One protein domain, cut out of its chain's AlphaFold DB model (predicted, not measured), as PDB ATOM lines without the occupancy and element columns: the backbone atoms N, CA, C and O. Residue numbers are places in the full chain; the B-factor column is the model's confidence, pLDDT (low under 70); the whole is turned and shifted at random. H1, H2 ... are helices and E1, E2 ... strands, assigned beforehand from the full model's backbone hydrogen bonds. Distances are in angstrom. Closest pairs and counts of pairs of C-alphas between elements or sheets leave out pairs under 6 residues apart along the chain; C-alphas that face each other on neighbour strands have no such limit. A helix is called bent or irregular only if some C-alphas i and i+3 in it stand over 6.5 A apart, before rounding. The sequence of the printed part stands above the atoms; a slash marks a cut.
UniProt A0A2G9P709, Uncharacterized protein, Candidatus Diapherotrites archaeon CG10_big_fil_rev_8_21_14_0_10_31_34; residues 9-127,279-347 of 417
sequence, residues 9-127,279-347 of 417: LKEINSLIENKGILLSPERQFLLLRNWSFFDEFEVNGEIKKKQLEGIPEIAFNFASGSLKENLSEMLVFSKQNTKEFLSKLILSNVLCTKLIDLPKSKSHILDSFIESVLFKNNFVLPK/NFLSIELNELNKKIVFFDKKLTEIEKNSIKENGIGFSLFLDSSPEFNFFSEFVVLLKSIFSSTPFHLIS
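Overview. This is residues 9 to 127 and 279 to 347 of the 417 residues of an uncharacterized protein of Candidatus Diapherotrites archaeon CG10_big_fil_rev_8_21_14_0_10_31_34 (UniProt A0A2G9P709). Two long helices, H6a and H7, run side by side in opposite directions, joined at one end through the short arm H6b; H4 crosses H7 on the side away from H6a, and H5 packs across the far ends of both. H3 packs at the H6b end, H2 and then H1 follow beyond H5, and a small strand hairpin, E1 and E2, lies away from H4 to H7. The 188 printed residues hold seven named helices and two antiparallel strands in the order H1 H2 E1 E2 H3 H4 H5 H6 H7; the class is mostly helix. The whole is compact, with a radius of gyration of the C-alphas of 18.3 A and spans of 59 by 40 by 31 A.

Along the chain. Find C-alpha 9 at (-44.114, -37.352, 18.602), where H1 begins, residues 9 to 15. Next come H2, residues 25 to 33, E1, residues 41 to 44, and E2, residues 46 to 49. Then read H3, residues 67 to 77, H4, residues 79 to 95 and 24.0 A long, and H5, residues 106 to 120 and 21.5 A long. H6, residues 280 to 320, was assigned as one helix by its hydrogen bonds but is bent: C-alphas 309 and 312 are 9.6 A apart. Its arm H6a, residues 280 to 309, is 43.9 A long; H6b, residues 312 to 320, is irregular, with C-alphas 312 and 315 7.7 A apart. H7, residues 322 to 345, runs 34.6 A to C-alpha 345 at (-26.155, -14.250, 5.091); it is only just irregular, with C-alphas 339 and 342 6.8 A apart.

Arrangement. Start at H7, a hub like H5: it touches H6a at a shallow tilt of 29 degrees, opposite ways, closest at the C-alphas of Ile 292 and Val 331, 5.6 A. Residues 325 to 333 of H7 touch H4 at a steep tilt of 54 degrees, closest at C-alphas 90 and 330, 6.3 A. H5 is about perpendicular to H7, 81 degrees, and touches it closest at C-alphas 110 and 337, 6.6 A. H3 and H4 form a helical hairpin, closest at C-alphas 74 and 82, 5.7 A. H1 touches H2, closest at C-alphas 13 and 25, 6.0 A. In the hairpin of E1 and E2, look at N 42 and O 48, 2.8 A. Every O i to N i+4 pair is within hydrogen-bond range in H2, H3, H4, H5 and H6a, against 18 of 20 in H7, 3 of 5 in H6b and 1 of 3 in H1, where 4 of 4 O i to N i+3 pairs are.

Size, cuts and confidence. The C-alphas farthest apart are those of Leu 15 and Ile 312, 60.8 A. Residues 128 to 278 are not printed, and C-alphas 127 and 279 are 20.6 A apart across the cut. The link from E2 to H3 is long, 17 residues. Look for pLDDT under 70 at residues 9 to 22, 59 to 64 and 125 to 127.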
ATOM      1  N   LEU A   9     -44.302 -38.103  19.856       48.94
ATOM      2  CA  LEU A   9     -44.114 -37.352  18.602       48.94
ATOM      3  C   LEU A   9     -43.174 -38.044  17.604       48.94
ATOM      4  O   LEU A   9     -43.207 -37.730  16.412       48.94
ATOM      5  N   LYS A  10     -42.343 -38.990  18.062       51.50
ATOM      6  CA  LYS A  10     -41.441 -39.750  17.184       51.50
ATOM      7  C   LYS A  10     -42.199 -40.657  16.216       51.50
ATOM      8  O   LYS A  10     -41.774 -40.782  15.071       51.50
ATOM      9  N   GLU A  11     -43.328 -41.229  16.639       47.25
ATOM     10  CA  GLU A  11     -44.157 -42.096  15.789       47.25
ATOM     11  C   GLU A  11     -44.874 -41.296  14.689       47.25
ATOM     12  O   GLU A  11     -44.933 -41.737  13.540       47.25
ATOM     13  N   ILE A  12     -45.305 -40.065  14.993       46.78
ATOM     14  CA  ILE A  12     -45.944 -39.142  14.034       46.78
ATOM     15  C   ILE A  12     -44.952 -38.663  12.956       46.78
ATOM     16  O   ILE A  12     -45.346 -38.382  11.826       46.78
ATOM     17  N   ASN A  13     -43.653 -38.613  13.263       42.91
ATOM     18  CA  ASN A  13     -42.625 -38.132  12.338       42.91
ATOM     19  C   ASN A  13     -42.411 -39.044  11.117       42.91
ATOM     20  O   ASN A  13     -41.969 -38.561  10.077       42.91
ATOM     21  N   SER A  14     -42.785 -40.327  11.208       47.81
ATOM     22  CA  SER A  14     -42.801 -41.241  10.051       47.81
ATOM     23  C   SER A  14     -43.767 -40.789   8.942       47.81
ATOM     24  O   SER A  14     -43.643 -41.216   7.801       47.81
ATOM     25  N   LEU A  15     -44.692 -39.869   9.250       43.03
ATOM     26  CA  LEU A  15     -45.641 -39.283   8.302       43.03
ATOM     27  C   LEU A  15     -45.177 -37.923   7.734       43.03
ATOM     28  O   LEU A  15     -45.822 -37.395   6.830       43.03
ATOM     29  N   ILE A  16     -44.070 -37.347   8.228       48.88
ATOM     30  CA  ILE A  16     -43.541 -36.020   7.829       48.88
ATOM     31  C   ILE A  16     -42.224 -36.181   7.035       48.88
ATOM     32  O   ILE A  16     -41.277 -35.416   7.182       48.88
ATOM     33  N   GLU A  17     -42.141 -37.175   6.148       41.72
ATOM     34  CA  GLU A  17     -40.914 -37.480   5.383       41.72
ATOM     35  C   GLU A  17     -40.613 -36.548   4.186       41.72
ATOM     36  O   GLU A  17     -39.653 -36.770   3.457       41.72
ATOM     37  N   ASN A  18     -41.345 -35.448   3.981       45.62
ATOM     38  CA  ASN A  18     -41.210 -34.639   2.754       45.62
ATOM     39  C   ASN A  18     -40.522 -33.269   2.903       45.62
ATOM     40  O   ASN A  18     -40.633 -32.432   2.005       45.62
ATOM     41  N   LYS A  19     -39.796 -32.993   3.995       51.69
ATOM     42  CA  LYS A  19     -39.098 -31.704   4.171       51.69
ATOM     43  C   LYS A  19     -37.585 -31.906   4.204       51.69
ATOM     44  O   LYS A  19     -37.054 -32.476   5.144       51.69
ATOM     45  N   GLY A  20     -36.877 -31.389   3.196       51.31
ATOM     46  CA  GLY A  20     -35.418 -31.517   3.034       51.31
ATOM     47  C   GLY A  20     -34.538 -30.880   4.129       51.31
ATOM     48  O   GLY A  20     -33.325 -30.831   3.955       51.31
ATOM     49  N   ILE A  21     -35.119 -30.396   5.234       59.78
ATOM     50  CA  ILE A  21     -34.418 -29.896   6.426       59.78
ATOM     51  C   ILE A  21     -34.729 -30.855   7.584       59.78
ATOM     52  O   ILE A  21     -35.861 -30.911   8.068       59.78
ATOM     53  N   LEU A  22     -33.722 -31.618   8.018       64.25
ATOM     54  CA  LEU A  22     -33.837 -32.649   9.054       64.25
ATOM     55  C   LEU A  22     -33.787 -32.031  10.460       64.25
ATOM     56  O   LEU A  22     -32.756 -32.045  11.128       64.25
ATOM     57  N   LEU A  23     -34.914 -31.490  10.920       77.62
ATOM     58  CA  LEU A  23     -35.100 -31.086  12.317       77.62
ATOM     59  C   LEU A  23     -35.553 -32.268  13.182       77.62
ATOM     60  O   LEU A  23     -36.248 -33.162  12.695       77.62
ATOM     61  N   SER A  24     -35.240 -32.252  14.482       80.56
ATOM     62  CA  SER A  24     -35.809 -33.237  15.412       80.56
ATOM     63  C   SER A  24     -37.342 -33.112  15.474       80.56
ATOM     64  O   SER A  24     -37.849 -31.987  15.416       80.56
ATOM     65  N   PRO A  25     -38.091 -34.225  15.603       78.56
ATOM     66  CA  PRO A  25     -39.557 -34.211  15.638       78.56
ATOM     67  C   PRO A  25     -40.131 -33.200  16.636       78.56
ATOM     68  O   PRO A  25     -41.081 -32.477  16.341       78.56
ATOM     69  N   GLU A  26     -39.519 -33.109  17.815       81.81
ATOM     70  CA  GLU A  26     -39.942 -32.192  18.869       81.81
ATOM     71  C   GLU A  26     -39.784 -30.731  18.437       81.81
ATOM     72  O   GLU A  26     -40.702 -29.929  18.605       81.81
ATOM     73  N   ARG A  27     -38.649 -30.386  17.816       86.12
ATOM     74  CA  ARG A  27     -38.403 -29.033  17.302       86.12
ATOM     75  C   ARG A  27     -39.344 -28.700  16.146       86.12
ATOM     76  O   ARG A  27     -39.853 -27.585  16.090       86.12
ATOM     77  N   GLN A  28     -39.633 -29.660  15.267       85.88
ATOM     78  CA  GLN A  28     -40.621 -29.484  14.198       85.88
ATOM     79  C   GLN A  28     -42.006 -29.146  14.757       85.88
ATOM     80  O   GLN A  28     -42.626 -28.179  14.316       85.88
ATOM     81  N   PHE A  29     -42.473 -29.913  15.745       85.31
ATOM     82  CA  PHE A  29     -43.766 -29.696  16.390       85.31
ATOM     83  C   PHE A  29     -43.866 -28.301  17.018       85.31
ATOM     84  O   PHE A  29     -44.833 -27.581  16.764       85.31
ATOM     85  N   LEU A  30     -42.847 -27.903  17.785       88.94
ATOM     86  CA  LEU A  30     -42.780 -26.585  18.416       88.94
ATOM     87  C   LEU A  30     -42.831 -25.458  17.371       88.94
ATOM     88  O   LEU A  30     -43.674 -24.565  17.463       88.94
ATOM     89  N   LEU A  31     -42.014 -25.547  16.317       89.38
ATOM     90  CA  LEU A  31     -41.969 -24.539  15.255       89.38
ATOM     91  C   LEU A  31     -43.296 -24.408  14.495       89.38
ATOM     92  O   LEU A  31     -43.724 -23.286  14.228       89.38
ATOM     93  N   LEU A  32     -43.963 -25.526  14.177       85.69
ATOM     94  CA  LEU A  32     -45.262 -25.524  13.487       85.69
ATOM     95  C   LEU A  32     -46.383 -24.910  14.334       85.69
ATOM     96  O   LEU A  32     -47.335 -24.359  13.785       85.69
ATOM     97  N   ARG A  33     -46.280 -25.001  15.662       85.62
ATOM     98  CA  ARG A  33     -47.249 -24.426  16.607       85.62
ATOM     99  C   ARG A  33     -46.885 -23.010  17.067       85.62
ATOM    100  O   ARG A  33     -47.678 -22.397  17.778       85.62
ATOM    101  N   ASN A  34     -45.727 -22.479  16.661       87.69
ATOM    102  CA  ASN A  34     -45.138 -21.247  17.206       87.69
ATOM    103  C   ASN A  34     -44.961 -21.301  18.741       87.69
ATOM    104  O   ASN A  34     -45.183 -20.320  19.465       87.69
ATOM    105  N   TRP A  35     -44.606 -22.488  19.226       89.62
ATOM    106  CA  TRP A  35     -44.340 -22.799  20.623       89.62
ATOM    107  C   TRP A  35     -42.845 -22.989  20.852       89.62
ATOM    108  O   TRP A  35     -42.085 -23.213  19.913       89.62
ATOM    109  N   SER A  36     -42.459 -22.969  22.118       88.06
ATOM    110  CA  SER A  36     -41.101 -23.139  22.602       88.06
ATOM    111  C   SER A  36     -41.102 -23.929  23.919       88.06
ATOM    112  O   SER A  36     -42.139 -24.101  24.556       88.06
ATOM    113  N   PHE A  37     -39.934 -24.426  24.345       83.50
ATOM    114  CA  PHE A  37     -39.810 -25.299  25.526       83.50
ATOM    115  C   PHE A  37     -40.232 -24.654  26.849       83.50
ATOM    116  O   PHE A  37     -40.599 -25.364  27.782       83.50
ATOM    117  N   PHE A  38     -40.152 -23.330  26.928       84.81
ATOM    118  CA  PHE A  38     -40.366 -22.560  28.149       84.81
ATOM    119  C   PHE A  38     -41.507 -21.550  27.980       84.81
ATOM    120  O   PHE A  38     -41.536 -20.516  28.642       84.81
ATOM    121  N   ASP A  39     -42.439 -21.838  27.069       84.38
ATOM    122  CA  ASP A  39     -43.687 -21.093  26.970       84.38
ATOM    123  C   ASP A  39     -44.665 -21.515  28.067       84.38
ATOM    124  O   ASP A  39     -44.759 -22.686  28.442       84.38
ATOM    125  N   GLU A  40     -45.454 -20.553  28.530       83.50
ATOM    126  CA  GLU A  40     -46.596 -20.822  29.389       83.50
ATOM    127  C   GLU A  40     -47.865 -21.069  28.579       83.50
ATOM    128  O   GLU A  40     -48.098 -20.455  27.534       83.50
ATOM    129  N   PHE A  41     -48.732 -21.924  29.117       84.50
ATOM    130  CA  PHE A  41     -49.998 -22.281  28.497       84.50
ATOM    131  C   PHE A  41     -51.151 -22.166  29.488       84.50
ATOM    132  O   PHE A  41     -51.034 -22.527  30.658       84.50
ATOM    133  N   GLU A  42     -52.286 -21.690  28.996       83.75
ATOM    134  CA  GLU A  42     -53.578 -21.770  29.663       83.75
ATOM    135  C   GLU A  42     -54.369 -22.951  29.088       83.75
ATOM    136  O   GLU A  42     -54.342 -23.192  27.877       83.75
ATOM    137  N   VAL A  43     -55.058 -23.698  29.956       79.50
ATOM    138  CA  VAL A  43     -55.840 -24.880  29.571       79.50
ATOM    139  C   VAL A  43     -57.291 -24.675  29.985       79.50
ATOM    140  O   VAL A  43     -57.700 -25.078  31.069       79.50
ATOM    141  N   ASN A  44     -58.072 -24.079  29.085       75.44
ATOM    142  CA  ASN A  44     -59.514 -23.883  29.247       75.44
ATOM    143  C   ASN A  44     -60.245 -24.582  28.090       75.44
ATOM    144  O   ASN A  44     -60.782 -23.935  27.193       75.44
ATOM    145  N   GLY A  45     -60.180 -25.916  28.052       76.00
ATOM    146  CA  GLY A  45     -60.710 -26.748  26.959       76.00
ATOM    147  C   GLY A  45     -59.796 -26.829  25.729       76.00
ATOM    148  O   GLY A  45     -59.632 -27.905  25.164       76.00
ATOM    149  N   GLU A  46     -59.123 -25.732  25.376       79.25
ATOM    150  CA  GLU A  46     -58.035 -25.692  24.392       79.25
ATOM    151  C   GLU A  46     -56.743 -25.176  25.032       79.25
ATOM    152  O   GLU A  46     -56.773 -24.322  25.920       79.25
ATOM    153  N   ILE A  47     -55.602 -25.684  24.559       82.75
ATOM    154  CA  ILE A  47     -54.278 -25.230  24.991       82.75
ATOM    155  C   ILE A  47     -53.946 -23.936  24.244       82.75
ATOM    156  O   ILE A  47     -53.745 -23.954  23.026       82.75
ATOM    157  N   LYS A  48     -53.852 -22.819  24.971       82.38
ATOM    158  CA  LYS A  48     -53.472 -21.511  24.418       82.38
ATOM    159  C   LYS A  48     -52.172 -21.023  25.039       82.38
ATOM    160  O   LYS A  48     -52.029 -21.007  26.256       82.38
ATOM    161  N   LYS A  49     -51.225 -20.614  24.193       84.94
ATOM    162  CA  LYS A  49     -49.964 -20.002  24.627       84.94
ATOM    163  C   LYS A  49     -50.249 -18.636  25.255       84.94
ATOM    164  O   LYS A  49     -50.886 -17.798  24.615       84.94
ATOM    165  N   LYS A  50     -49.760 -18.411  26.474       84.06
ATOM    166  CA  LYS A  50     -49.805 -17.101  27.127       84.06
ATOM    167  C   LYS A  50     -48.758 -16.173  26.521       84.06
ATOM    168  O   LYS A  50     -47.689 -16.604  26.081       84.06
ATOM    169  N   GLN A  51     -49.062 -14.881  26.497       81.50
ATOM    170  CA  GLN A  51     -48.077 -13.875  26.128       81.50
ATOM    171  C   GLN A  51     -47.042 -13.745  27.251       81.50
ATOM    172  O   GLN A  51     -47.396 -13.725  28.426       81.50
ATOM    173  N   LEU A  52     -45.758 -13.671  26.892       81.81
ATOM    174  CA  LEU A  52     -44.683 -13.561  27.874       81.81
ATOM    175  C   LEU A  52     -44.689 -12.162  28.508       81.81
ATOM    176  O   LEU A  52     -44.166 -11.200  27.938       81.81
ATOM    177  N   GLU A  53     -45.300 -12.050  29.686       80.62
ATOM    178  CA  GLU A  53     -45.382 -10.798  30.437       80.62
ATOM    179  C   GLU A  53     -44.349 -10.684  31.566       80.62
ATOM    180  O   GLU A  53     -43.969  -9.570  31.928       80.62
ATOM    181  N   GLY A  54     -43.835 -11.804  32.063       81.62
ATOM    182  CA  GLY A  54     -42.881 -11.870  33.167       81.62
ATOM    183  C   GLY A  54     -41.803 -12.922  32.936       81.62
ATOM    184  O   GLY A  54     -41.648 -13.446  31.830       81.62
ATOM    185  N   ILE A  55     -41.074 -13.247  34.002       85.00
ATOM    186  CA  ILE A  55     -40.321 -14.502  34.060       85.00
ATOM    187  C   ILE A  55     -41.343 -15.634  33.995       85.00
ATOM    188  O   ILE A  55     -42.292 -15.602  34.778       85.00
ATOM    189  N   PRO A  56     -41.166 -16.623  33.107       83.31
ATOM    190  CA  PRO A  56     -42.144 -17.680  32.989       83.31
ATOM    191  C   PRO A  56     -42.179 -18.533  34.271       83.31
ATOM    192  O   PRO A  56     -41.132 -18.916  34.802       83.31
ATOM    193  N   GLU A  57     -43.374 -18.837  34.773       80.38
ATOM    194  CA  GLU A  57     -43.646 -19.625  35.979       80.38
ATOM    195  C   GLU A  57     -43.383 -21.116  35.741       80.38
ATOM    196  O   GLU A  57     -44.282 -21.953  35.715       80.38
ATOM    197  N   ILE A  58     -42.115 -21.460  35.537       74.69
ATOM    198  CA  ILE A  58     -41.679 -22.821  35.234       74.69
ATOM    199  C   ILE A  58     -41.058 -23.429  36.484       74.69
ATOM    200  O   ILE A  58     -40.175 -22.834  37.105       74.69
ATOM    201  N   ALA A  59     -41.495 -24.640  36.827       69.44
ATOM    202  CA  ALA A  59     -40.841 -25.477  37.823       69.44
ATOM    203  C   ALA A  59     -39.918 -26.476  37.117       69.44
ATOM    204  O   ALA A  59     -40.337 -27.175  36.191       69.44
ATOM    205  N   PHE A  60     -38.661 -26.558  37.551       68.94
ATOM    206  CA  PHE A  60     -37.755 -27.606  37.088       68.94
ATOM    207  C   PHE A  60     -37.855 -28.814  38.009       68.94
ATOM    208  O   PHE A  60     -37.775 -28.669  39.220       68.94
ATOM    209  N   ASN A  61     -37.906 -30.022  37.446       68.44
ATOM    210  CA  ASN A  61     -37.954 -31.260  38.240       68.44
ATOM    211  C   ASN A  61     -36.736 -31.446  39.169       68.44
ATOM    212  O   ASN A  61     -36.784 -32.266  40.079       68.44
ATOM    213  N   PHE A  62     -35.640 -30.723  38.922       68.75
ATOM    214  CA  PHE A  62     -34.410 -30.763  39.715       68.75
ATOM    215  C   PHE A  62     -34.245 -29.564  40.666       68.75
ATOM    216  O   PHE A  62     -33.230 -29.493  41.354       68.75
ATOM    217  N   ALA A  63     -35.194 -28.621  40.697       69.88
ATOM    218  CA  ALA A  63     -35.155 -27.446  41.566       69.88
ATOM    219  C   ALA A  63     -36.412 -27.388  42.444       69.88
ATOM    220  O   ALA A  63     -37.510 -27.709  41.997       69.88
ATOM    221  N   SER A  64     -36.258 -26.983  43.703       66.31
ATOM    222  CA  SER A  64     -37.328 -27.023  44.708       66.31
ATOM    223  C   SER A  64     -38.291 -25.827  44.678       66.31
ATOM    224  O   SER A  64     -39.213 -25.792  45.487       66.31
ATOM    225  N   GLY A  65     -38.109 -24.872  43.757       74.56
ATOM    226  CA  GLY A  65     -38.919 -23.652  43.647       74.56
ATOM    227  C   GLY A  65     -39.199 -23.221  42.205       74.56
ATOM    228  O   GLY A  65     -38.750 -23.852  41.241       74.56
ATOM    229  N   SER A  66     -39.942 -22.125  42.058       84.69
ATOM    230  CA  SER A  66     -40.221 -21.481  40.767       84.69
ATOM    231  C   SER A  66     -38.945 -20.937  40.112       84.69
ATOM    232  O   SER A  66     -37.952 -20.643  40.781       84.69
ATOM    233  N   LEU A  67     -38.953 -20.745  38.787       85.56
ATOM    234  CA  LEU A  67     -37.833 -20.118  38.072       85.56
ATOM    235  C   LEU A  67     -37.434 -18.765  38.693       85.56
ATOM    236  O   LEU A  67     -36.246 -18.493  38.833       85.56
ATOM    237  N   LYS A  68     -38.402 -17.941  39.109       88.12
ATOM    238  CA  LYS A  68     -38.145 -16.629  39.724       88.12
ATOM    239  C   LYS A  68     -37.414 -16.740  41.068       88.12
ATOM    240  O   LYS A  68     -36.467 -15.988  41.303       88.12
ATOM    241  N   GLU A  69     -37.815 -17.676  41.925       87.00
ATOM    242  CA  GLU A  69     -37.153 -17.923  43.216       87.00
ATOM    243  C   GLU A  69     -35.724 -18.430  43.005       87.00
ATOM    244  O   GLU A  69     -34.780 -17.836  43.523       87.00
ATOM    245  N   ASN A  70     -35.548 -19.434  42.141       88.06
ATOM    246  CA  ASN A  70     -34.224 -19.978  41.831       88.06
ATOM    247  C   ASN A  70     -33.290 -18.902  41.247       88.06
ATOM    248  O   ASN A  70     -32.121 -18.831  41.613       88.06
ATOM    249  N   LEU A  71     -33.792 -18.030  40.361       90.38
ATOM    250  CA  LEU A  71     -33.004 -16.919  39.816       90.38
ATOM    251  C   LEU A  71     -32.606 -15.909  40.897       90.38
ATOM    252  O   LEU A  71     -31.488 -15.401  40.859       90.38
ATOM    253  N   SER A  72     -33.491 -15.633  41.857       90.25
ATOM    254  CA  SER A  72     -33.193 -14.737  42.981       90.25
ATOM    255  C   SER A  72     -32.032 -15.278  43.814       90.25
ATOM    256  O   SER A  72     -31.081 -14.554  44.095       90.25
ATOM    257  N   GLU A  73     -32.063 -16.571  44.143       89.62
ATOM    258  CA  GLU A  73     -30.978 -17.236  44.867       89.62
ATOM    259  C   GLU A  73     -29.680 -17.246  44.050       89.62
ATOM    260  O   GLU A  73     -28.620 -16.864  44.548       89.62
ATOM    261  N   MET A  74     -29.748 -17.613  42.767       90.62
ATOM    262  CA  MET A  74     -28.578 -17.647  41.888       90.62
ATOM    263  C   MET A  74     -27.911 -16.274  41.742       90.62
ATOM    264  O   MET A  74     -26.680 -16.215  41.706       90.62
ATOM    265  N   LEU A  75     -28.681 -15.181  41.698       92.25
ATOM    266  CA  LEU A  75     -28.137 -13.820  41.637       92.25
ATOM    267  C   LEU A  75     -27.320 -13.469  42.884       92.25
ATOM    268  O   LEU A  75     -26.289 -12.808  42.757       92.25
ATOM    269  N   VAL A  76     -27.740 -13.946  44.060       89.88
ATOM    270  CA  VAL A  76     -27.005 -13.765  45.321       89.88
ATOM    271  C   VAL A  76     -25.686 -14.541  45.304       89.88
ATOM    272  O   VAL A  76     -24.663 -14.016  45.737       89.88
ATOM    273  N   PHE A  77     -25.683 -15.771  44.780       88.81
ATOM    274  CA  PHE A  77     -24.480 -16.612  44.748       88.81
ATOM    275  C   PHE A  77     -23.496 -16.243  43.627       88.81
ATOM    276  O   PHE A  77     -22.285 -16.220  43.848       88.81
ATOM    277  N   SER A  78     -23.983 -16.020  42.402       91.44
ATOM    278  CA  SER A  78     -23.153 -15.707  41.233       91.44
ATOM    279  C   SER A  78     -23.955 -15.066  40.093       91.44
ATOM    280  O   SER A  78     -24.661 -15.734  39.327       91.44
ATOM    281  N   LYS A  79     -23.739 -13.760  39.889       89.31
ATOM    282  CA  LYS A  79     -24.302 -12.999  38.757       89.31
ATOM    283  C   LYS A  79     -23.883 -13.577  37.401       89.31
ATOM    284  O   LYS A  79     -24.700 -13.677  36.489       89.31
ATOM    285  N   GLN A  80     -22.627 -14.011  37.271       91.50
ATOM    286  CA  GLN A  80     -22.103 -14.555  36.015       91.50
ATOM    287  C   GLN A  80     -22.768 -15.886  35.642       91.50
ATOM    288  O   GLN A  80     -23.183 -16.060  34.496       91.50
ATOM    289  N   ASN A  81     -22.919 -16.801  36.605       91.19
ATOM    290  CA  ASN A  81     -23.570 -18.092  36.358       91.19
ATOM    291  C   ASN A  81     -25.059 -17.907  36.052       91.19
ATOM    292  O   ASN A  81     -25.597 -18.589  35.180       91.19
ATOM    293  N   THR A  82     -25.710 -16.955  36.729       92.25
ATOM    294  CA  THR A  82     -27.100 -16.583  36.439       92.25
ATOM    295  C   THR A  82     -27.241 -16.099  35.005       92.25
ATOM    296  O   THR A  82     -28.115 -16.574  34.285       92.25
ATOM    297  N   LYS A  83     -26.354 -15.202  34.561       92.06
ATOM    298  CA  LYS A  83     -26.366 -14.692  33.192       92.06
ATOM    299  C   LYS A  83     -26.214 -15.818  32.172       92.06
ATOM    300  O   LYS A  83     -27.023 -15.911  31.262       92.06
ATOM    301  N   GLU A  84     -25.248 -16.719  32.361       92.31
ATOM    302  CA  GLU A  84     -25.051 -17.857  31.454       92.31
ATOM    303  C   GLU A  84     -26.275 -18.789  31.406       92.31
ATOM    304  O   GLU A  84     -26.672 -19.253  30.331       92.31
ATOM    305  N   PHE A  85     -26.893 -19.059  32.559       91.88
ATOM    306  CA  PHE A  85     -28.120 -19.848  32.636       91.88
ATOM    307  C   PHE A  85     -29.283 -19.167  31.900       91.88
ATOM    308  O   PHE A  85     -29.942 -19.808  31.078       91.88
ATOM    309  N   LEU A  86     -29.487 -17.868  32.133       93.31
ATOM    310  CA  LEU A  86     -30.490 -17.056  31.446       93.31
ATOM    311  C   LEU A  86     -30.273 -17.062  29.932       93.31
ATOM    312  O   LEU A  86     -31.218 -17.343  29.194       93.31
ATOM    313  N   SER A  87     -29.039 -16.853  29.456       92.94
ATOM    314  CA  SER A  87     -28.722 -16.908  28.025       92.94
ATOM    315  C   SER A  87     -29.129 -18.255  27.420       92.94
ATOM    316  O   SER A  87     -29.740 -18.284  26.354       92.94
ATOM    317  N   LYS A  88     -28.841 -19.380  28.095       93.12
ATOM    318  CA  LYS A  88     -29.220 -20.725  27.617       93.12
ATOM    319  C   LYS A  88     -30.734 -20.918  27.590       93.12
ATOM    320  O   LYS A  88     -31.267 -21.398  26.592       93.12
ATOM    321  N   LEU A  89     -31.433 -20.528  28.654       91.56
ATOM    322  CA  LEU A  89     -32.889 -20.642  28.745       91.56
ATOM    323  C   LEU A  89     -33.579 -19.841  27.636       91.56
ATOM    324  O   LEU A  89     -34.433 -20.361  26.918       91.56
ATOM    325  N   ILE A  90     -33.148 -18.599  27.438       92.56
ATOM    326  CA  ILE A  90     -33.684 -17.704  26.413       92.56
ATOM    327  C   ILE A  90     -33.360 -18.237  25.017       92.56
ATOM    328  O   ILE A  90     -34.243 -18.288  24.163       92.56
ATOM    329  N   LEU A  91     -32.127 -18.692  24.778       93.75
ATOM    330  CA  LEU A  91     -31.727 -19.261  23.492       93.75
ATOM    331  C   LEU A  91     -32.540 -20.512  23.141       93.75
ATOM    332  O   LEU A  91     -32.967 -20.670  22.000       93.75
ATOM    333  N   SER A  92     -32.796 -21.377  24.123       92.31
ATOM    334  CA  SER A  92     -33.671 -22.543  23.972       92.31
ATOM    335  C   SER A  92     -35.082 -22.135  23.570       92.31
ATOM    336  O   SER A  92     -35.664 -22.738  22.665       92.31
ATOM    337  N   ASN A  93     -35.590 -21.057  24.170       89.88
ATOM    338  CA  ASN A  93     -36.894 -20.511  23.833       89.88
ATOM    339  C   ASN A  93     -36.930 -19.933  22.407       89.88
ATOM    340  O   ASN A  93     -37.862 -20.196  21.652       89.88
ATOM    341  N   VAL A  94     -35.899 -19.181  22.011       91.38
ATOM    342  CA  VAL A  94     -35.807 -18.534  20.692       91.38
ATOM    343  C   VAL A  94     -35.606 -19.548  19.562       91.38
ATOM    344  O   VAL A  94     -36.233 -19.424  18.515       91.38
ATOM    345  N   LEU A  95     -34.752 -20.557  19.761       92.25
ATOM    346  CA  LEU A  95     -34.410 -21.550  18.734       92.25
ATOM    347  C   LEU A  95     -35.336 -22.775  18.720       92.25
ATOM    348  O   LEU A  95     -35.253 -23.593  17.801       92.25
ATOM    349  N   CYS A  96     -36.206 -22.905  19.728       91.50
ATOM    350  CA  CYS A  96     -37.024 -24.098  19.964       91.50
ATOM    351  C   CYS A  96     -36.161 -25.368  20.090       91.50
ATOM    352  O   CYS A  96     -36.500 -26.425  19.557       91.50
ATOM    353  N   THR A  97     -35.030 -25.258  20.788       89.62
ATOM    354  CA  THR A  97     -34.030 -26.329  20.944       89.62
ATOM    355  C   THR A  97     -33.852 -26.659  22.420       89.62
ATOM    356  O   THR A  97     -33.867 -25.756  23.251       89.62
ATOM    357  N   LYS A  98     -33.675 -27.938  22.771       88.19
ATOM    358  CA  LYS A  98     -33.439 -28.366  24.163       88.19
ATOM    359  C   LYS A  98     -32.150 -27.735  24.700       88.19
ATOM    360  O   LYS A  98     -31.196 -27.563  23.948       88.19
ATOM    361  N   LEU A  99     -32.089 -27.466  26.007       88.12
ATOM    362  CA  LEU A  99     -30.913 -26.855  26.656       88.12
ATOM    363  C   LEU A  99     -29.593 -27.594  26.365       88.12
ATOM    364  O   LEU A  99     -28.554 -26.957  26.214       88.12
ATOM    365  N   ILE A 100     -29.637 -28.928  26.288       86.69
ATOM    366  CA  ILE A 100     -28.464 -29.795  26.071       86.69
ATOM    367  C   ILE A 100     -27.949 -29.700  24.625       86.69
ATOM    368  O   ILE A 100     -26.747 -29.803  24.391       86.69
ATOM    369  N   ASP A 101     -28.849 -29.434  23.677       88.00
ATOM    370  CA  ASP A 101     -28.569 -29.413  22.237       88.00
ATOM    371  C   ASP A 101     -28.275 -27.992  21.723       88.00
ATOM    372  O   ASP A 101     -28.230 -27.749  20.516       88.00
ATOM    373  N   LEU A 102     -28.110 -27.020  22.630       91.25
ATOM    374  CA  LEU A 102     -27.907 -25.630  22.248       91.25
ATOM    375  C   LEU A 102     -26.576 -25.423  21.509       91.25
ATOM    376  O   LEU A 102     -25.521 -25.871  21.974       91.25
ATOM    377  N   PRO A 103     -26.588 -24.670  20.396       90.38
ATOM    378  CA  PRO A 103     -25.367 -24.309  19.699       90.38
ATOM    379  C   PRO A 103     -24.480 -23.419  20.576       90.38
ATOM    380  O   PRO A 103     -24.938 -22.460  21.194       90.38
ATOM    381  N   LYS A 104     -23.180 -23.727  20.596       87.62
ATOM    382  CA  LYS A 104     -22.185 -23.006  21.412       87.62
ATOM    383  C   LYS A 104     -21.590 -21.782  20.716       87.62
ATOM    384  O   LYS A 104     -21.112 -20.873  21.383       87.62
ATOM    385  N   SER A 105     -21.570 -21.771  19.382       91.56
ATOM    386  CA  SER A 105     -20.991 -20.674  18.601       91.56
ATOM    387  C   SER A 105     -22.080 -19.754  18.053       91.56
ATOM    388  O   SER A 105     -23.169 -20.198  17.689       91.56
ATOM    389  N   LYS A 106     -21.756 -18.464  17.924       90.50
ATOM    390  CA  LYS A 106     -22.658 -17.459  17.342       90.50
ATOM    391  C   LYS A 106     -23.098 -17.820  15.917       90.50
ATOM    392  O   LYS A 106     -24.262 -17.647  15.583       90.50
ATOM    393  N   SER A 107     -22.190 -18.376  15.110       89.38
ATOM    394  CA  SER A 107     -22.503 -18.872  13.762       89.38
ATOM    395  C   SER A 107     -23.595 -19.942  13.801       89.38
ATOM    396  O   SER A 107     -24.579 -19.825  13.086       89.38
ATOM    397  N   HIS A 108     -23.469 -20.944  14.678       90.62
ATOM    398  CA  HIS A 108     -24.450 -22.029  14.768       90.62
ATOM    399  C   HIS A 108     -25.781 -21.599  15.395       90.62
ATOM    400  O   HIS A 108     -26.822 -22.170  15.069       90.62
ATOM    401  N   ILE A 109     -25.772 -20.579  16.260       94.38
ATOM    402  CA  ILE A 109     -26.999 -19.921  16.729       94.38
ATOM    403  C   ILE A 109     -27.758 -19.323  15.539       94.38
ATOM    404  O   ILE A 109     -28.956 -19.559  15.396       94.38
ATOM    405  N   LEU A 110     -27.060 -18.591  14.665       94.44
ATOM    406  CA  LEU A 110     -27.654 -17.966  13.482       94.44
ATOM    407  C   LEU A 110     -28.073 -19.006  12.433       94.44
ATOM    408  O   LEU A 110     -29.152 -18.871  11.860       94.44
ATOM    409  N   ASP A 111     -27.290 -20.075  12.246       91.69
ATOM    410  CA  ASP A 111     -27.678 -21.226  11.419       91.69
ATOM    411  C   ASP A 111     -29.003 -21.820  11.916       91.69
ATOM    412  O   ASP A 111     -29.939 -21.967  11.139       91.69
ATOM    413  N   SER A 112     -29.115 -22.089  13.221       91.38
ATOM    414  CA  SER A 112     -30.324 -22.663  13.830       91.38
ATOM    415  C   SER A 112     -31.524 -21.718  13.731       91.38
ATOM    416  O   SER A 112     -32.651 -22.155  13.480       91.38
ATOM    417  N   PHE A 113     -31.306 -20.414  13.910       94.75
ATOM    418  CA  PHE A 113     -32.350 -19.412  13.722       94.75
ATOM    419  C   PHE A 113     -32.878 -19.452  12.283       94.75
ATOM    420  O   PHE A 113     -34.073 -19.664  12.083       94.75
ATOM    421  N   ILE A 114     -32.000 -19.351  11.281       93.50
ATOM    422  CA  ILE A 114     -32.418 -19.330   9.872       93.50
ATOM    423  C   ILE A 114     -33.004 -20.679   9.441       93.50
ATOM    424  O   ILE A 114     -33.997 -20.701   8.723       93.50
ATOM    425  N   GLU A 115     -32.482 -21.800   9.936       90.81
ATOM    426  CA  GLU A 115     -33.071 -23.123   9.712       90.81
ATOM    427  C   GLU A 115     -34.538 -23.179  10.158       90.81
ATOM    428  O   GLU A 115     -35.392 -23.698   9.441       90.81
ATOM    429  N   SER A 116     -34.844 -22.583  11.315       91.25
ATOM    430  CA  SER A 116     -36.213 -22.478  11.830       91.25
ATOM    431  C   SER A 116     -37.099 -21.672  10.882       91.25
ATOM    432  O   SER A 116     -38.227 -22.073  10.592       91.25
ATOM    433  N   VAL A 117     -36.576 -20.557  10.364       92.44
ATOM    434  CA  VAL A 117     -37.268 -19.699   9.395       92.44
ATOM    435  C   VAL A 117     -37.556 -20.460   8.095       92.44
ATOM    436  O   VAL A 117     -38.692 -20.461   7.619       92.44
ATOM    437  N   LEU A 118     -36.559 -21.150   7.538       90.81
ATOM    438  CA  LEU A 118     -36.699 -21.940   6.312       90.81
ATOM    439  C   LEU A 118     -37.705 -23.083   6.489       90.81
ATOM    440  O   LEU A 118     -38.578 -23.282   5.640       90.81
ATOM    441  N   PHE A 119     -37.633 -23.791   7.619       88.44
ATOM    442  CA  PHE A 119     -38.523 -24.906   7.931       88.44
ATOM    443  C   PHE A 119     -39.990 -24.475   8.035       88.44
ATOM    444  O   PHE A 119     -40.854 -25.094   7.407       88.44
ATOM    445  N   LYS A 120     -40.284 -23.395   8.778       89.06
ATOM    446  CA  LYS A 120     -41.650 -22.851   8.912       89.06
ATOM    447  C   LYS A 120     -42.273 -22.502   7.558       89.06
ATOM    448  O   LYS A 120     -43.484 -22.613   7.393       89.06
ATOM    449  N   ASN A 121     -41.444 -22.111   6.590       89.25
ATOM    450  CA  ASN A 121     -41.875 -21.651   5.271       89.25
ATOM    451  C   ASN A 121     -41.749 -22.716   4.172       89.25
ATOM    452  O   ASN A 121     -41.940 -22.402   3.000       89.25
ATOM    453  N   ASN A 122     -41.451 -23.972   4.534       85.50
ATOM    454  CA  ASN A 122     -41.242 -25.082   3.598       85.50
ATOM    455  C   ASN A 122     -40.223 -24.754   2.490       85.50
ATOM    456  O   ASN A 122     -40.372 -25.197   1.351       85.50
ATOM    457  N   PHE A 123     -39.201 -23.960   2.810       84.19
ATOM    458  CA  PHE A 123     -38.205 -23.538   1.836       84.19
ATOM    459  C   PHE A 123     -37.016 -24.498   1.854       84.19
ATOM    460  O   PHE A 123     -36.325 -24.628   2.863       84.19
ATOM    461  N   VAL A 124     -36.772 -25.165   0.728       76.25
ATOM    462  CA  VAL A 124     -35.611 -26.040   0.539       76.25
ATOM    463  C   VAL A 124     -34.584 -25.282  -0.282       76.25
ATOM    464  O   VAL A 124     -34.875 -24.846  -1.395       76.25
ATOM    465  N   LEU A 125     -33.381 -25.126   0.262       66.19
ATOM    466  CA  LEU A 125     -32.310 -24.466  -0.470       66.19
ATOM    467  C   LEU A 125     -31.771 -25.371  -1.579       66.19
ATOM    468  O   LEU A 125     -31.602 -26.576  -1.366       66.19
ATOM    469  N   PRO A 126     -31.466 -24.808  -2.758       57.69
ATOM    470  CA  PRO A 126     -30.754 -25.541  -3.788       57.69
ATOM    471  C   PRO A 126     -29.367 -25.966  -3.276       57.69
ATOM    472  O   PRO A 126     -28.800 -25.361  -2.364       57.69
ATOM    473  N   LYS A 127     -28.811 -27.045  -3.852       55.28
ATOM    474  CA  LYS A 127     -27.478 -27.560  -3.489       55.28
ATOM    475  C   LYS A 127     -26.440 -26.430  -3.501       55.28
ATOM    476  O   LYS A 127     -26.448 -25.613  -4.419       55.28
ATOM    477  N   ASN A 279     -40.917 -11.083   2.155       93.75
ATOM    478  CA  ASN A 279     -40.085 -12.266   2.283       93.75
ATOM    479  C   ASN A 279     -40.178 -12.830   3.709       93.75
ATOM    480  O   ASN A 279     -40.355 -12.089   4.674       93.75
ATOM    481  N   PHE A 280     -40.054 -14.145   3.866       93.38
ATOM    482  CA  PHE A 280     -40.283 -14.760   5.174       93.38
ATOM    483  C   PHE A 280     -39.215 -14.402   6.218       93.38
ATOM    484  O   PHE A 280     -39.496 -14.432   7.414       93.38
ATOM    485  N   LEU A 281     -38.001 -14.035   5.786       94.62
ATOM    486  CA  LEU A 281     -36.949 -13.583   6.692       94.62
ATOM    487  C   LEU A 281     -37.263 -12.174   7.212       94.62
ATOM    488  O   LEU A 281     -37.061 -11.923   8.395       94.62
ATOM    489  N   SER A 282     -37.834 -11.297   6.375       95.44
ATOM    490  CA  SER A 282     -38.377  -9.991   6.789       95.44
ATOM    491  C   SER A 282     -39.416 -10.136   7.893       95.44
ATOM    492  O   SER A 282     -39.321  -9.454   8.908       95.44
ATOM    493  N   ILE A 283     -40.368 -11.062   7.737       95.06
ATOM    494  CA  ILE A 283     -41.415 -11.297   8.743       95.06
ATOM    495  C   ILE A 283     -40.781 -11.657  10.094       95.06
ATOM    496  O   ILE A 283     -41.092 -11.044  11.112       95.06
ATOM    497  N   GLU A 284     -39.849 -12.611  10.104       94.44
ATOM    498  CA  GLU A 284     -39.202 -13.078  11.337       94.44
ATOM    499  C   GLU A 284     -38.281 -12.009  11.957       94.44
ATOM    500  O   GLU A 284     -38.273 -11.839  13.176       94.44
ATOM    501  N   LEU A 285     -37.561 -11.220  11.149       95.50
ATOM    502  CA  LEU A 285     -36.783 -10.073  11.633       95.50
ATOM    503  C   LEU A 285     -37.682  -8.980  12.227       95.50
ATOM    504  O   LEU A 285     -37.361  -8.429  13.280       95.50
ATOM    505  N   ASN A 286     -38.823  -8.694  11.602       94.69
ATOM    506  CA  ASN A 286     -39.805  -7.743  12.114       94.69
ATOM    507  C   ASN A 286     -40.408  -8.216  13.446       94.69
ATOM    508  O   ASN A 286     -40.549  -7.414  14.371       94.69
ATOM    509  N   GLU A 287     -40.707  -9.509  13.593       92.69
ATOM    510  CA  GLU A 287     -41.166 -10.086  14.864       92.69
ATOM    511  C   GLU A 287     -40.085 -10.042  15.956       92.69
ATOM    512  O   GLU A 287     -40.382  -9.706  17.105       92.69
ATOM    513  N   LEU A 288     -38.818 -10.304  15.613       94.25
ATOM    514  CA  LEU A 288     -37.693 -10.100  16.532       94.25
ATOM    515  C   LEU A 288     -37.596  -8.638  16.979       94.25
ATOM    516  O   LEU A 288     -37.486  -8.376  18.175       94.25
ATOM    517  N   ASN A 289     -37.693  -7.689  16.047       94.62
ATOM    518  CA  ASN A 289     -37.631  -6.263  16.355       94.62
ATOM    519  C   ASN A 289     -38.784  -5.823  17.272       94.62
ATOM    520  O   ASN A 289     -38.562  -5.121  18.255       94.62
ATOM    521  N   LYS A 290     -40.014  -6.296  17.022       93.56
ATOM    522  CA  LYS A 290     -41.165  -6.037  17.907       93.56
ATOM    523  C   LYS A 290     -40.912  -6.541  19.328       93.56
ATOM    524  O   LYS A 290     -41.206  -5.820  20.280       93.56
ATOM    525  N   LYS A 291     -40.343  -7.744  19.480       92.62
ATOM    526  CA  LYS A 291     -39.972  -8.300  20.792       92.62
ATOM    527  C   LYS A 291     -38.880  -7.476  21.475       92.62
ATOM    528  O   LYS A 291     -39.016  -7.184  22.657       92.62
ATOM    529  N   ILE A 292     -37.844  -7.063  20.739       94.88
ATOM    530  CA  ILE A 292     -36.782  -6.185  21.256       94.88
ATOM    531  C   ILE A 292     -37.391  -4.888  21.796       94.88
ATOM    532  O   ILE A 292     -37.193  -4.567  22.964       94.88
ATOM    533  N   VAL A 293     -38.201  -4.194  20.991       94.25
ATOM    534  CA  VAL A 293     -38.851  -2.933  21.384       94.25
ATOM    535  C   VAL A 293     -39.776  -3.120  22.588       94.25
ATOM    536  O   VAL A 293     -39.836  -2.258  23.464       94.25
ATOM    537  N   PHE A 294     -40.515  -4.230  22.647       93.44
ATOM    538  CA  PHE A 294     -41.383  -4.544  23.779       93.44
ATOM    539  C   PHE A 294     -40.590  -4.710  25.082       93.44
ATOM    540  O   PHE A 294     -40.935  -4.088  26.087       93.44
ATOM    541  N   PHE A 295     -39.512  -5.497  25.069       94.00
ATOM    542  CA  PHE A 295     -38.704  -5.722  26.268       94.00
ATOM    543  C   PHE A 295     -37.846  -4.509  26.651       94.00
ATOM    544  O   PHE A 295     -37.732  -4.227  27.839       94.00
ATOM    545  N   ASP A 296     -37.338  -3.727  25.692       94.75
ATOM    546  CA  ASP A 296     -36.649  -2.454  25.971       94.75
ATOM    547  C   ASP A 296     -37.576  -1.465  26.706       94.75
ATOM    548  O   ASP A 296     -37.165  -0.799  27.661       94.75
ATOM    549  N   LYS A 297     -38.860  -1.398  26.315       94.44
ATOM    550  CA  LYS A 297     -39.861  -0.585  27.026       94.44
ATOM    551  C   LYS A 297     -40.078  -1.070  28.457       94.44
ATOM    552  O   LYS A 297     -40.127  -0.238  29.358       94.44
ATOM    553  N   LYS A 298     -40.163  -2.388  28.668       93.25
ATOM    554  CA  LYS A 298     -40.281  -2.969  30.015       93.25
ATOM    555  C   LYS A 298     -39.062  -2.676  30.880       93.25
ATOM    556  O   LYS A 298     -39.228  -2.270  32.022       93.25
ATOM    557  N   LEU A 299     -37.853  -2.814  30.338       95.00
ATOM    558  CA  LEU A 299     -36.624  -2.460  31.051       95.00
ATOM    559  C   LEU A 299     -36.630  -0.990  31.466       95.00
ATOM    560  O   LEU A 299     -36.412  -0.688  32.634       95.00
ATOM    561  N   THR A 300     -36.994  -0.093  30.547       95.00
ATOM    562  CA  THR A 300     -37.104   1.345  30.836       95.00
ATOM    563  C   THR A 300     -38.128   1.637  31.941       95.00
ATOM    564  O   THR A 300     -37.949   2.552  32.743       95.00
ATOM    565  N   GLU A 301     -39.240   0.899  31.981       94.12
ATOM    566  CA  GLU A 301     -40.258   1.032  33.025       94.12
ATOM    567  C   GLU A 301     -39.749   0.541  34.387       94.12
ATOM    568  O   GLU A 301     -39.875   1.264  35.377       94.12
ATOM    569  N   ILE A 302     -39.101  -0.628  34.425       93.44
ATOM    570  CA  ILE A 302     -38.477  -1.189  35.631       93.44
ATOM    571  C   ILE A 302     -37.408  -0.231  36.178       93.44
ATOM    572  O   ILE A 302     -37.391   0.058  37.374       93.44
ATOM    573  N   GLU A 303     -36.558   0.323  35.311       94.12
ATOM    574  CA  GLU A 303     -35.545   1.319  35.680       94.12
ATOM    575  C   GLU A 303     -36.176   2.573  36.287       94.12
ATOM    576  O   GLU A 303     -35.775   3.011  37.364       94.12
ATOM    577  N   LYS A 304     -37.203   3.135  35.639       94.38
ATOM    578  CA  LYS A 304     -37.910   4.323  36.142       94.38
ATOM    579  C   LYS A 304     -38.568   4.077  37.496       94.38
ATOM    580  O   LYS A 304     -38.531   4.968  38.343       94.38
ATOM    581  N   ASN A 305     -39.177   2.911  37.694       93.81
ATOM    582  CA  ASN A 305     -39.802   2.557  38.965       93.81
ATOM    583  C   ASN A 305     -38.741   2.379  40.057       93.81
ATOM    584  O   ASN A 305     -38.863   2.987  41.116       93.81
ATOM    585  N   SER A 306     -37.632   1.695  39.756       93.19
ATOM    586  CA  SER A 306     -36.518   1.548  40.699       93.19
ATOM    587  C   SER A 306     -35.884   2.892  41.080       93.19
ATOM    588  O   SER A 306     -35.593   3.118  42.251       93.19
ATOM    589  N   ILE A 307     -35.723   3.826  40.134       93.75
ATOM    590  CA  ILE A 307     -35.226   5.185  40.425       93.75
ATOM    591  C   ILE A 307     -36.170   5.921  41.384       93.75
ATOM    592  O   ILE A 307     -35.705   6.578  42.316       93.75
ATOM    593  N   LYS A 308     -37.488   5.817  41.172       93.94
ATOM    594  CA  LYS A 308     -38.489   6.456  42.042       93.94
ATOM    595  C   LYS A 308     -38.494   5.867  43.451       93.94
ATOM    596  O   LYS A 308     -38.631   6.621  44.407       93.94
ATOM    597  N   GLU A 309     -38.365   4.549  43.571       93.25
ATOM    598  CA  GLU A 309     -38.452   3.835  44.849       93.25
ATOM    599  C   GLU A 309     -37.147   3.901  45.652       93.25
ATOM    600  O   GLU A 309     -37.178   4.073  46.868       93.25
ATOM    601  N   ASN A 310     -35.997   3.813  44.976       91.81
ATOM    602  CA  ASN A 310     -34.699   3.575  45.614       91.81
ATOM    603  C   ASN A 310     -33.693   4.730  45.443       91.81
ATOM    604  O   ASN A 310     -32.583   4.674  45.983       91.81
ATOM    605  N   GLY A 311     -34.048   5.784  44.699       91.44
ATOM    606  CA  GLY A 311     -33.220   6.978  44.522       91.44
ATOM    607  C   GLY A 311     -31.816   6.650  44.008       91.44
ATOM    608  O   GLY A 311     -31.658   5.954  43.014       91.44
ATOM    609  N   ILE A 312     -30.777   7.128  44.700       87.00
ATOM    610  CA  ILE A 312     -29.364   6.934  44.317       87.00
ATOM    611  C   ILE A 312     -28.955   5.447  44.328       87.00
ATOM    612  O   ILE A 312     -28.070   5.047  43.576       87.00
ATOM    613  N   GLY A 313     -29.610   4.612  45.141       85.69
ATOM    614  CA  GLY A 313     -29.302   3.185  45.269       85.69
ATOM    615  C   GLY A 313     -29.909   2.293  44.184       85.69
ATOM    616  O   GLY A 313     -29.691   1.084  44.225       85.69
ATOM    617  N   PHE A 314     -30.664   2.849  43.226       91.00
ATOM    618  CA  PHE A 314     -31.470   2.083  42.267       91.00
ATOM    619  C   PHE A 314     -30.694   0.999  41.503       91.00
ATOM    620  O   PHE A 314     -31.243  -0.067  41.231       91.00
ATOM    621  N   SER A 315     -29.415   1.235  41.191       89.19
ATOM    622  CA  SER A 315     -28.576   0.293  40.443       89.19
ATOM    623  C   SER A 315     -28.360  -1.030  41.183       89.19
ATOM    624  O   SER A 315     -28.412  -2.085  40.559       89.19
ATOM    625  N   LEU A 316     -28.197  -0.998  42.511       88.25
ATOM    626  CA  LEU A 316     -28.042  -2.201  43.339       88.25
ATOM    627  C   LEU A 316     -29.327  -3.046  43.356       88.25
ATOM    628  O   LEU A 316     -29.270  -4.277  43.332       88.25
ATOM    629  N   PHE A 317     -30.489  -2.390  43.356       88.75
ATOM    630  CA  PHE A 317     -31.790  -3.060  43.301       88.75
ATOM    631  C   PHE A 317     -32.075  -3.654  41.919       88.75
ATOM    632  O   PHE A 317     -32.556  -4.778  41.817       88.75
ATOM    633  N   LEU A 318     -31.731  -2.941  40.843       91.69
ATOM    634  CA  LEU A 318     -31.850  -3.478  39.486       91.69
ATOM    635  C   LEU A 318     -30.956  -4.702  39.288       91.69
ATOM    636  O   LEU A 318     -31.410  -5.724  38.774       91.69
ATOM    637  N   ASP A 319     -29.714  -4.630  39.763       88.19
ATOM    638  CA  ASP A 319     -28.749  -5.719  39.639       88.19
ATOM    639  C   ASP A 319     -29.179  -6.999  40.365       88.19
ATOM    640  O   ASP A 319     -28.842  -8.096  39.914       88.19
ATOM    641  N   SER A 320     -29.940  -6.865  41.451       88.88
ATOM    642  CA  SER A 320     -30.485  -7.984  42.231       88.88
ATOM    643  C   SER A 320     -31.881  -8.424  41.783       88.88
ATOM    644  O   SER A 320     -32.353  -9.473  42.215       88.88
ATOM    645  N   SER A 321     -32.537  -7.682  40.888       92.44
ATOM    646  CA  SER A 321     -33.870  -8.015  40.389       92.44
ATOM    647  C   SER A 321     -33.807  -9.143  39.339       92.44
ATOM    648  O   SER A 321     -33.241  -8.936  38.255       92.44
ATOM    649  N   PRO A 322     -34.473 -10.295  39.560       92.25
ATOM    650  CA  PRO A 322     -34.564 -11.363  38.565       92.25
ATOM    651  C   PRO A 322     -35.202 -10.910  37.250       92.25
ATOM    652  O   PRO A 322     -34.735 -11.292  36.182       92.25
ATOM    653  N   GLU A 323     -36.261 -10.094  37.314       92.69
ATOM    654  CA  GLU A 323     -37.018  -9.658  36.129       92.69
ATOM    655  C   GLU A 323     -36.176  -8.754  35.232       92.69
ATOM    656  O   GLU A 323     -36.055  -9.011  34.035       92.69
ATOM    657  N   PHE A 324     -35.531  -7.746  35.824       94.00
ATOM    658  CA  PHE A 324     -34.552  -6.906  35.134       94.00
ATOM    659  C   PHE A 324     -33.459  -7.736  34.442       94.00
ATOM    660  O   PHE A 324     -33.244  -7.580  33.241       94.00
ATOM    661  N   ASN A 325     -32.813  -8.666  35.157       93.56
ATOM    662  CA  ASN A 325     -31.760  -9.511  34.582       93.56
ATOM    663  C   ASN A 325     -32.291 -10.420  33.458       93.56
ATOM    664  O   ASN A 325     -31.639 -10.554  32.421       93.56
ATOM    665  N   PHE A 326     -33.481 -11.007  33.628       93.31
ATOM    666  CA  PHE A 326     -34.131 -11.839  32.614       93.31
ATOM    667  C   PHE A 326     -34.401 -11.049  31.330       93.31
ATOM    668  O   PHE A 326     -33.952 -11.458  30.259       93.31
ATOM    669  N   PHE A 327     -35.081  -9.899  31.418       94.31
ATOM    670  CA  PHE A 327     -35.395  -9.084  30.242       94.31
ATOM    671  C   PHE A 327     -34.151  -8.459  29.610       94.31
ATOM    672  O   PHE A 327     -34.070  -8.399  28.382       94.31
ATOM    673  N   SER A 328     -33.168  -8.050  30.416       94.94
ATOM    674  CA  SER A 328     -31.896  -7.515  29.925       94.94
ATOM    675  C   SER A 328     -31.172  -8.555  29.077       94.94
ATOM    676  O   SER A 328     -30.772  -8.269  27.948       94.94
ATOM    677  N   GLU A 329     -31.042  -9.787  29.575       94.69
ATOM    678  CA  GLU A 329     -30.405 -10.863  28.814       94.69
ATOM    679  C   GLU A 329     -31.224 -11.242  27.570       94.69
ATOM    680  O   GLU A 329     -30.660 -11.509  26.506       94.69
ATOM    681  N   PHE A 330     -32.558 -11.178  27.661       93.88
ATOM    682  CA  PHE A 330     -33.452 -11.422  26.528       93.88
ATOM    683  C   PHE A 330     -33.200 -10.430  25.399       93.88
ATOM    684  O   PHE A 330     -32.978 -10.826  24.253       93.88
ATOM    685  N   VAL A 331     -33.182  -9.138  25.727       95.50
ATOM    686  CA  VAL A 331     -32.892  -8.061  24.780       95.50
ATOM    687  C   VAL A 331     -31.508  -8.238  24.171       95.50
ATOM    688  O   VAL A 331     -31.396  -8.192  22.949       95.50
ATOM    689  N   VAL A 332     -30.470  -8.482  24.979       95.00
ATOM    690  CA  VAL A 332     -29.091  -8.673  24.495       95.00
ATOM    691  C   VAL A 332     -29.023  -9.795  23.458       95.00
ATOM    692  O   VAL A 332     -28.439  -9.620  22.383       95.00
ATOM    693  N   LEU A 333     -29.659 -10.932  23.741       95.06
ATOM    694  CA  LEU A 333     -29.635 -12.092  22.858       95.06
ATOM    695  C   LEU A 333     -30.413 -11.842  21.560       95.06
ATOM    696  O   LEU A 333     -29.893 -12.114  20.473       95.06
ATOM    697  N   LEU A 334     -31.618 -11.269  21.643       95.56
ATOM    698  CA  LEU A 334     -32.405 -10.924  20.456       95.56
ATOM    699  C   LEU A 334     -31.698  -9.876  19.593       95.56
ATOM    700  O   LEU A 334     -31.617 -10.048  18.378       95.56
ATOM    701  N   LYS A 335     -31.144  -8.825  20.209       95.69
ATOM    702  CA  LYS A 335     -30.358  -7.784  19.534       95.69
ATOM    703  C   LYS A 335     -29.154  -8.381  18.808       95.69
ATOM    704  O   LYS A 335     -28.887  -8.011  17.665       95.69
ATOM    705  N   SER A 336     -28.467  -9.340  19.430       94.88
ATOM    706  CA  SER A 336     -27.355 -10.071  18.812       94.88
ATOM    707  C   SER A 336     -27.799 -10.858  17.578       94.88
ATOM    708  O   SER A 336     -27.176 -10.721  16.525       94.88
ATOM    709  N   ILE A 337     -28.891 -11.632  17.658       96.25
ATOM    710  CA  ILE A 337     -29.428 -12.383  16.506       96.25
ATOM    711  C   ILE A 337     -29.858 -11.419  15.395       96.25
ATOM    712  O   ILE A 337     -29.423 -11.563  14.251       96.25
ATOM    713  N   PHE A 338     -30.658 -10.409  15.743       96.00
ATOM    714  CA  PHE A 338     -31.208  -9.423  14.819       96.00
ATOM    715  C   PHE A 338     -30.103  -8.710  14.032       96.00
ATOM    716  O   PHE A 338     -30.051  -8.827  12.811       96.00
ATOM    717  N   SER A 339     -29.164  -8.064  14.729       93.50
ATOM    718  CA  SER A 339     -28.064  -7.309  14.109       93.50
ATOM    719  C   SER A 339     -27.081  -8.179  13.323       93.50
ATOM    720  O   SER A 339     -26.495  -7.729  12.340       93.50
ATOM    721  N   SER A 340     -26.900  -9.440  13.724       94.25
ATOM    722  CA  SER A 340     -25.915 -10.330  13.096       94.25
ATOM    723  C   SER A 340     -26.456 -11.097  11.896       94.25
ATOM    724  O   SER A 340     -25.662 -11.563  11.082       94.25
ATOM    725  N   THR A 341     -27.779 -11.228  11.762       95.25
ATOM    726  CA  THR A 341     -28.404 -11.986  10.667       95.25
ATOM    727  C   THR A 341     -27.968 -11.484   9.281       95.25
ATOM    728  O   THR A 341     -27.485 -12.308   8.505       95.25
ATOM    729  N   PRO A 342     -28.017 -10.171   8.964       93.31
ATOM    730  CA  PRO A 342     -27.486  -9.626   7.709       93.31
ATOM    731  C   PRO A 342     -26.055 -10.062   7.370       93.31
ATOM    732  O   PRO A 342     -25.770 -10.460   6.244       93.31
ATOM    733  N   PHE A 343     -25.153 -10.020   8.353       91.12
ATOM    734  CA  PHE A 343     -23.746 -10.385   8.165       91.12
ATOM    735  C   PHE A 343     -23.543 -11.893   8.034       91.12
ATOM    736  O   PHE A 343     -22.603 -12.346   7.388       91.12
ATOM    737  N   HIS A 344     -24.429 -12.684   8.630       92.44
ATOM    738  CA  HIS A 344     -24.378 -14.134   8.511       92.44
ATOM    739  C   HIS A 344     -24.764 -14.607   7.110       92.44
ATOM    740  O   HIS A 344     -24.118 -15.507   6.582       92.44
ATOM    741  N   LEU A 345     -25.733 -13.942   6.466       91.44
ATOM    742  CA  LEU A 345     -26.155 -14.250   5.091       91.44
ATOM    743  C   LEU A 345     -25.022 -14.122   4.064       91.44
ATOM    744  O   LEU A 345     -25.052 -14.790   3.034       91.44
ATOM    745  N   ILE A 346     -24.017 -13.286   4.339       88.00
ATOM    746  CA  ILE A 346     -22.854 -13.092   3.462       88.00
ATOM    747  C   ILE A 346     -21.657 -13.966   3.835       88.00
ATOM    748  O   ILE A 346     -20.627 -13.900   3.159       88.00
ATOM    749  N   SER A 347     -21.749 -14.752   4.908       85.88
ATOM    750  CA  SER A 347     -20.647 -15.600   5.347       85.88
ATOM    751  C   SER A 347     -20.536 -16.848   4.476       85.88
ATOM    752  O   SER A 347     -21.487 -17.608   4.334       85.88
TER     753      SER A 347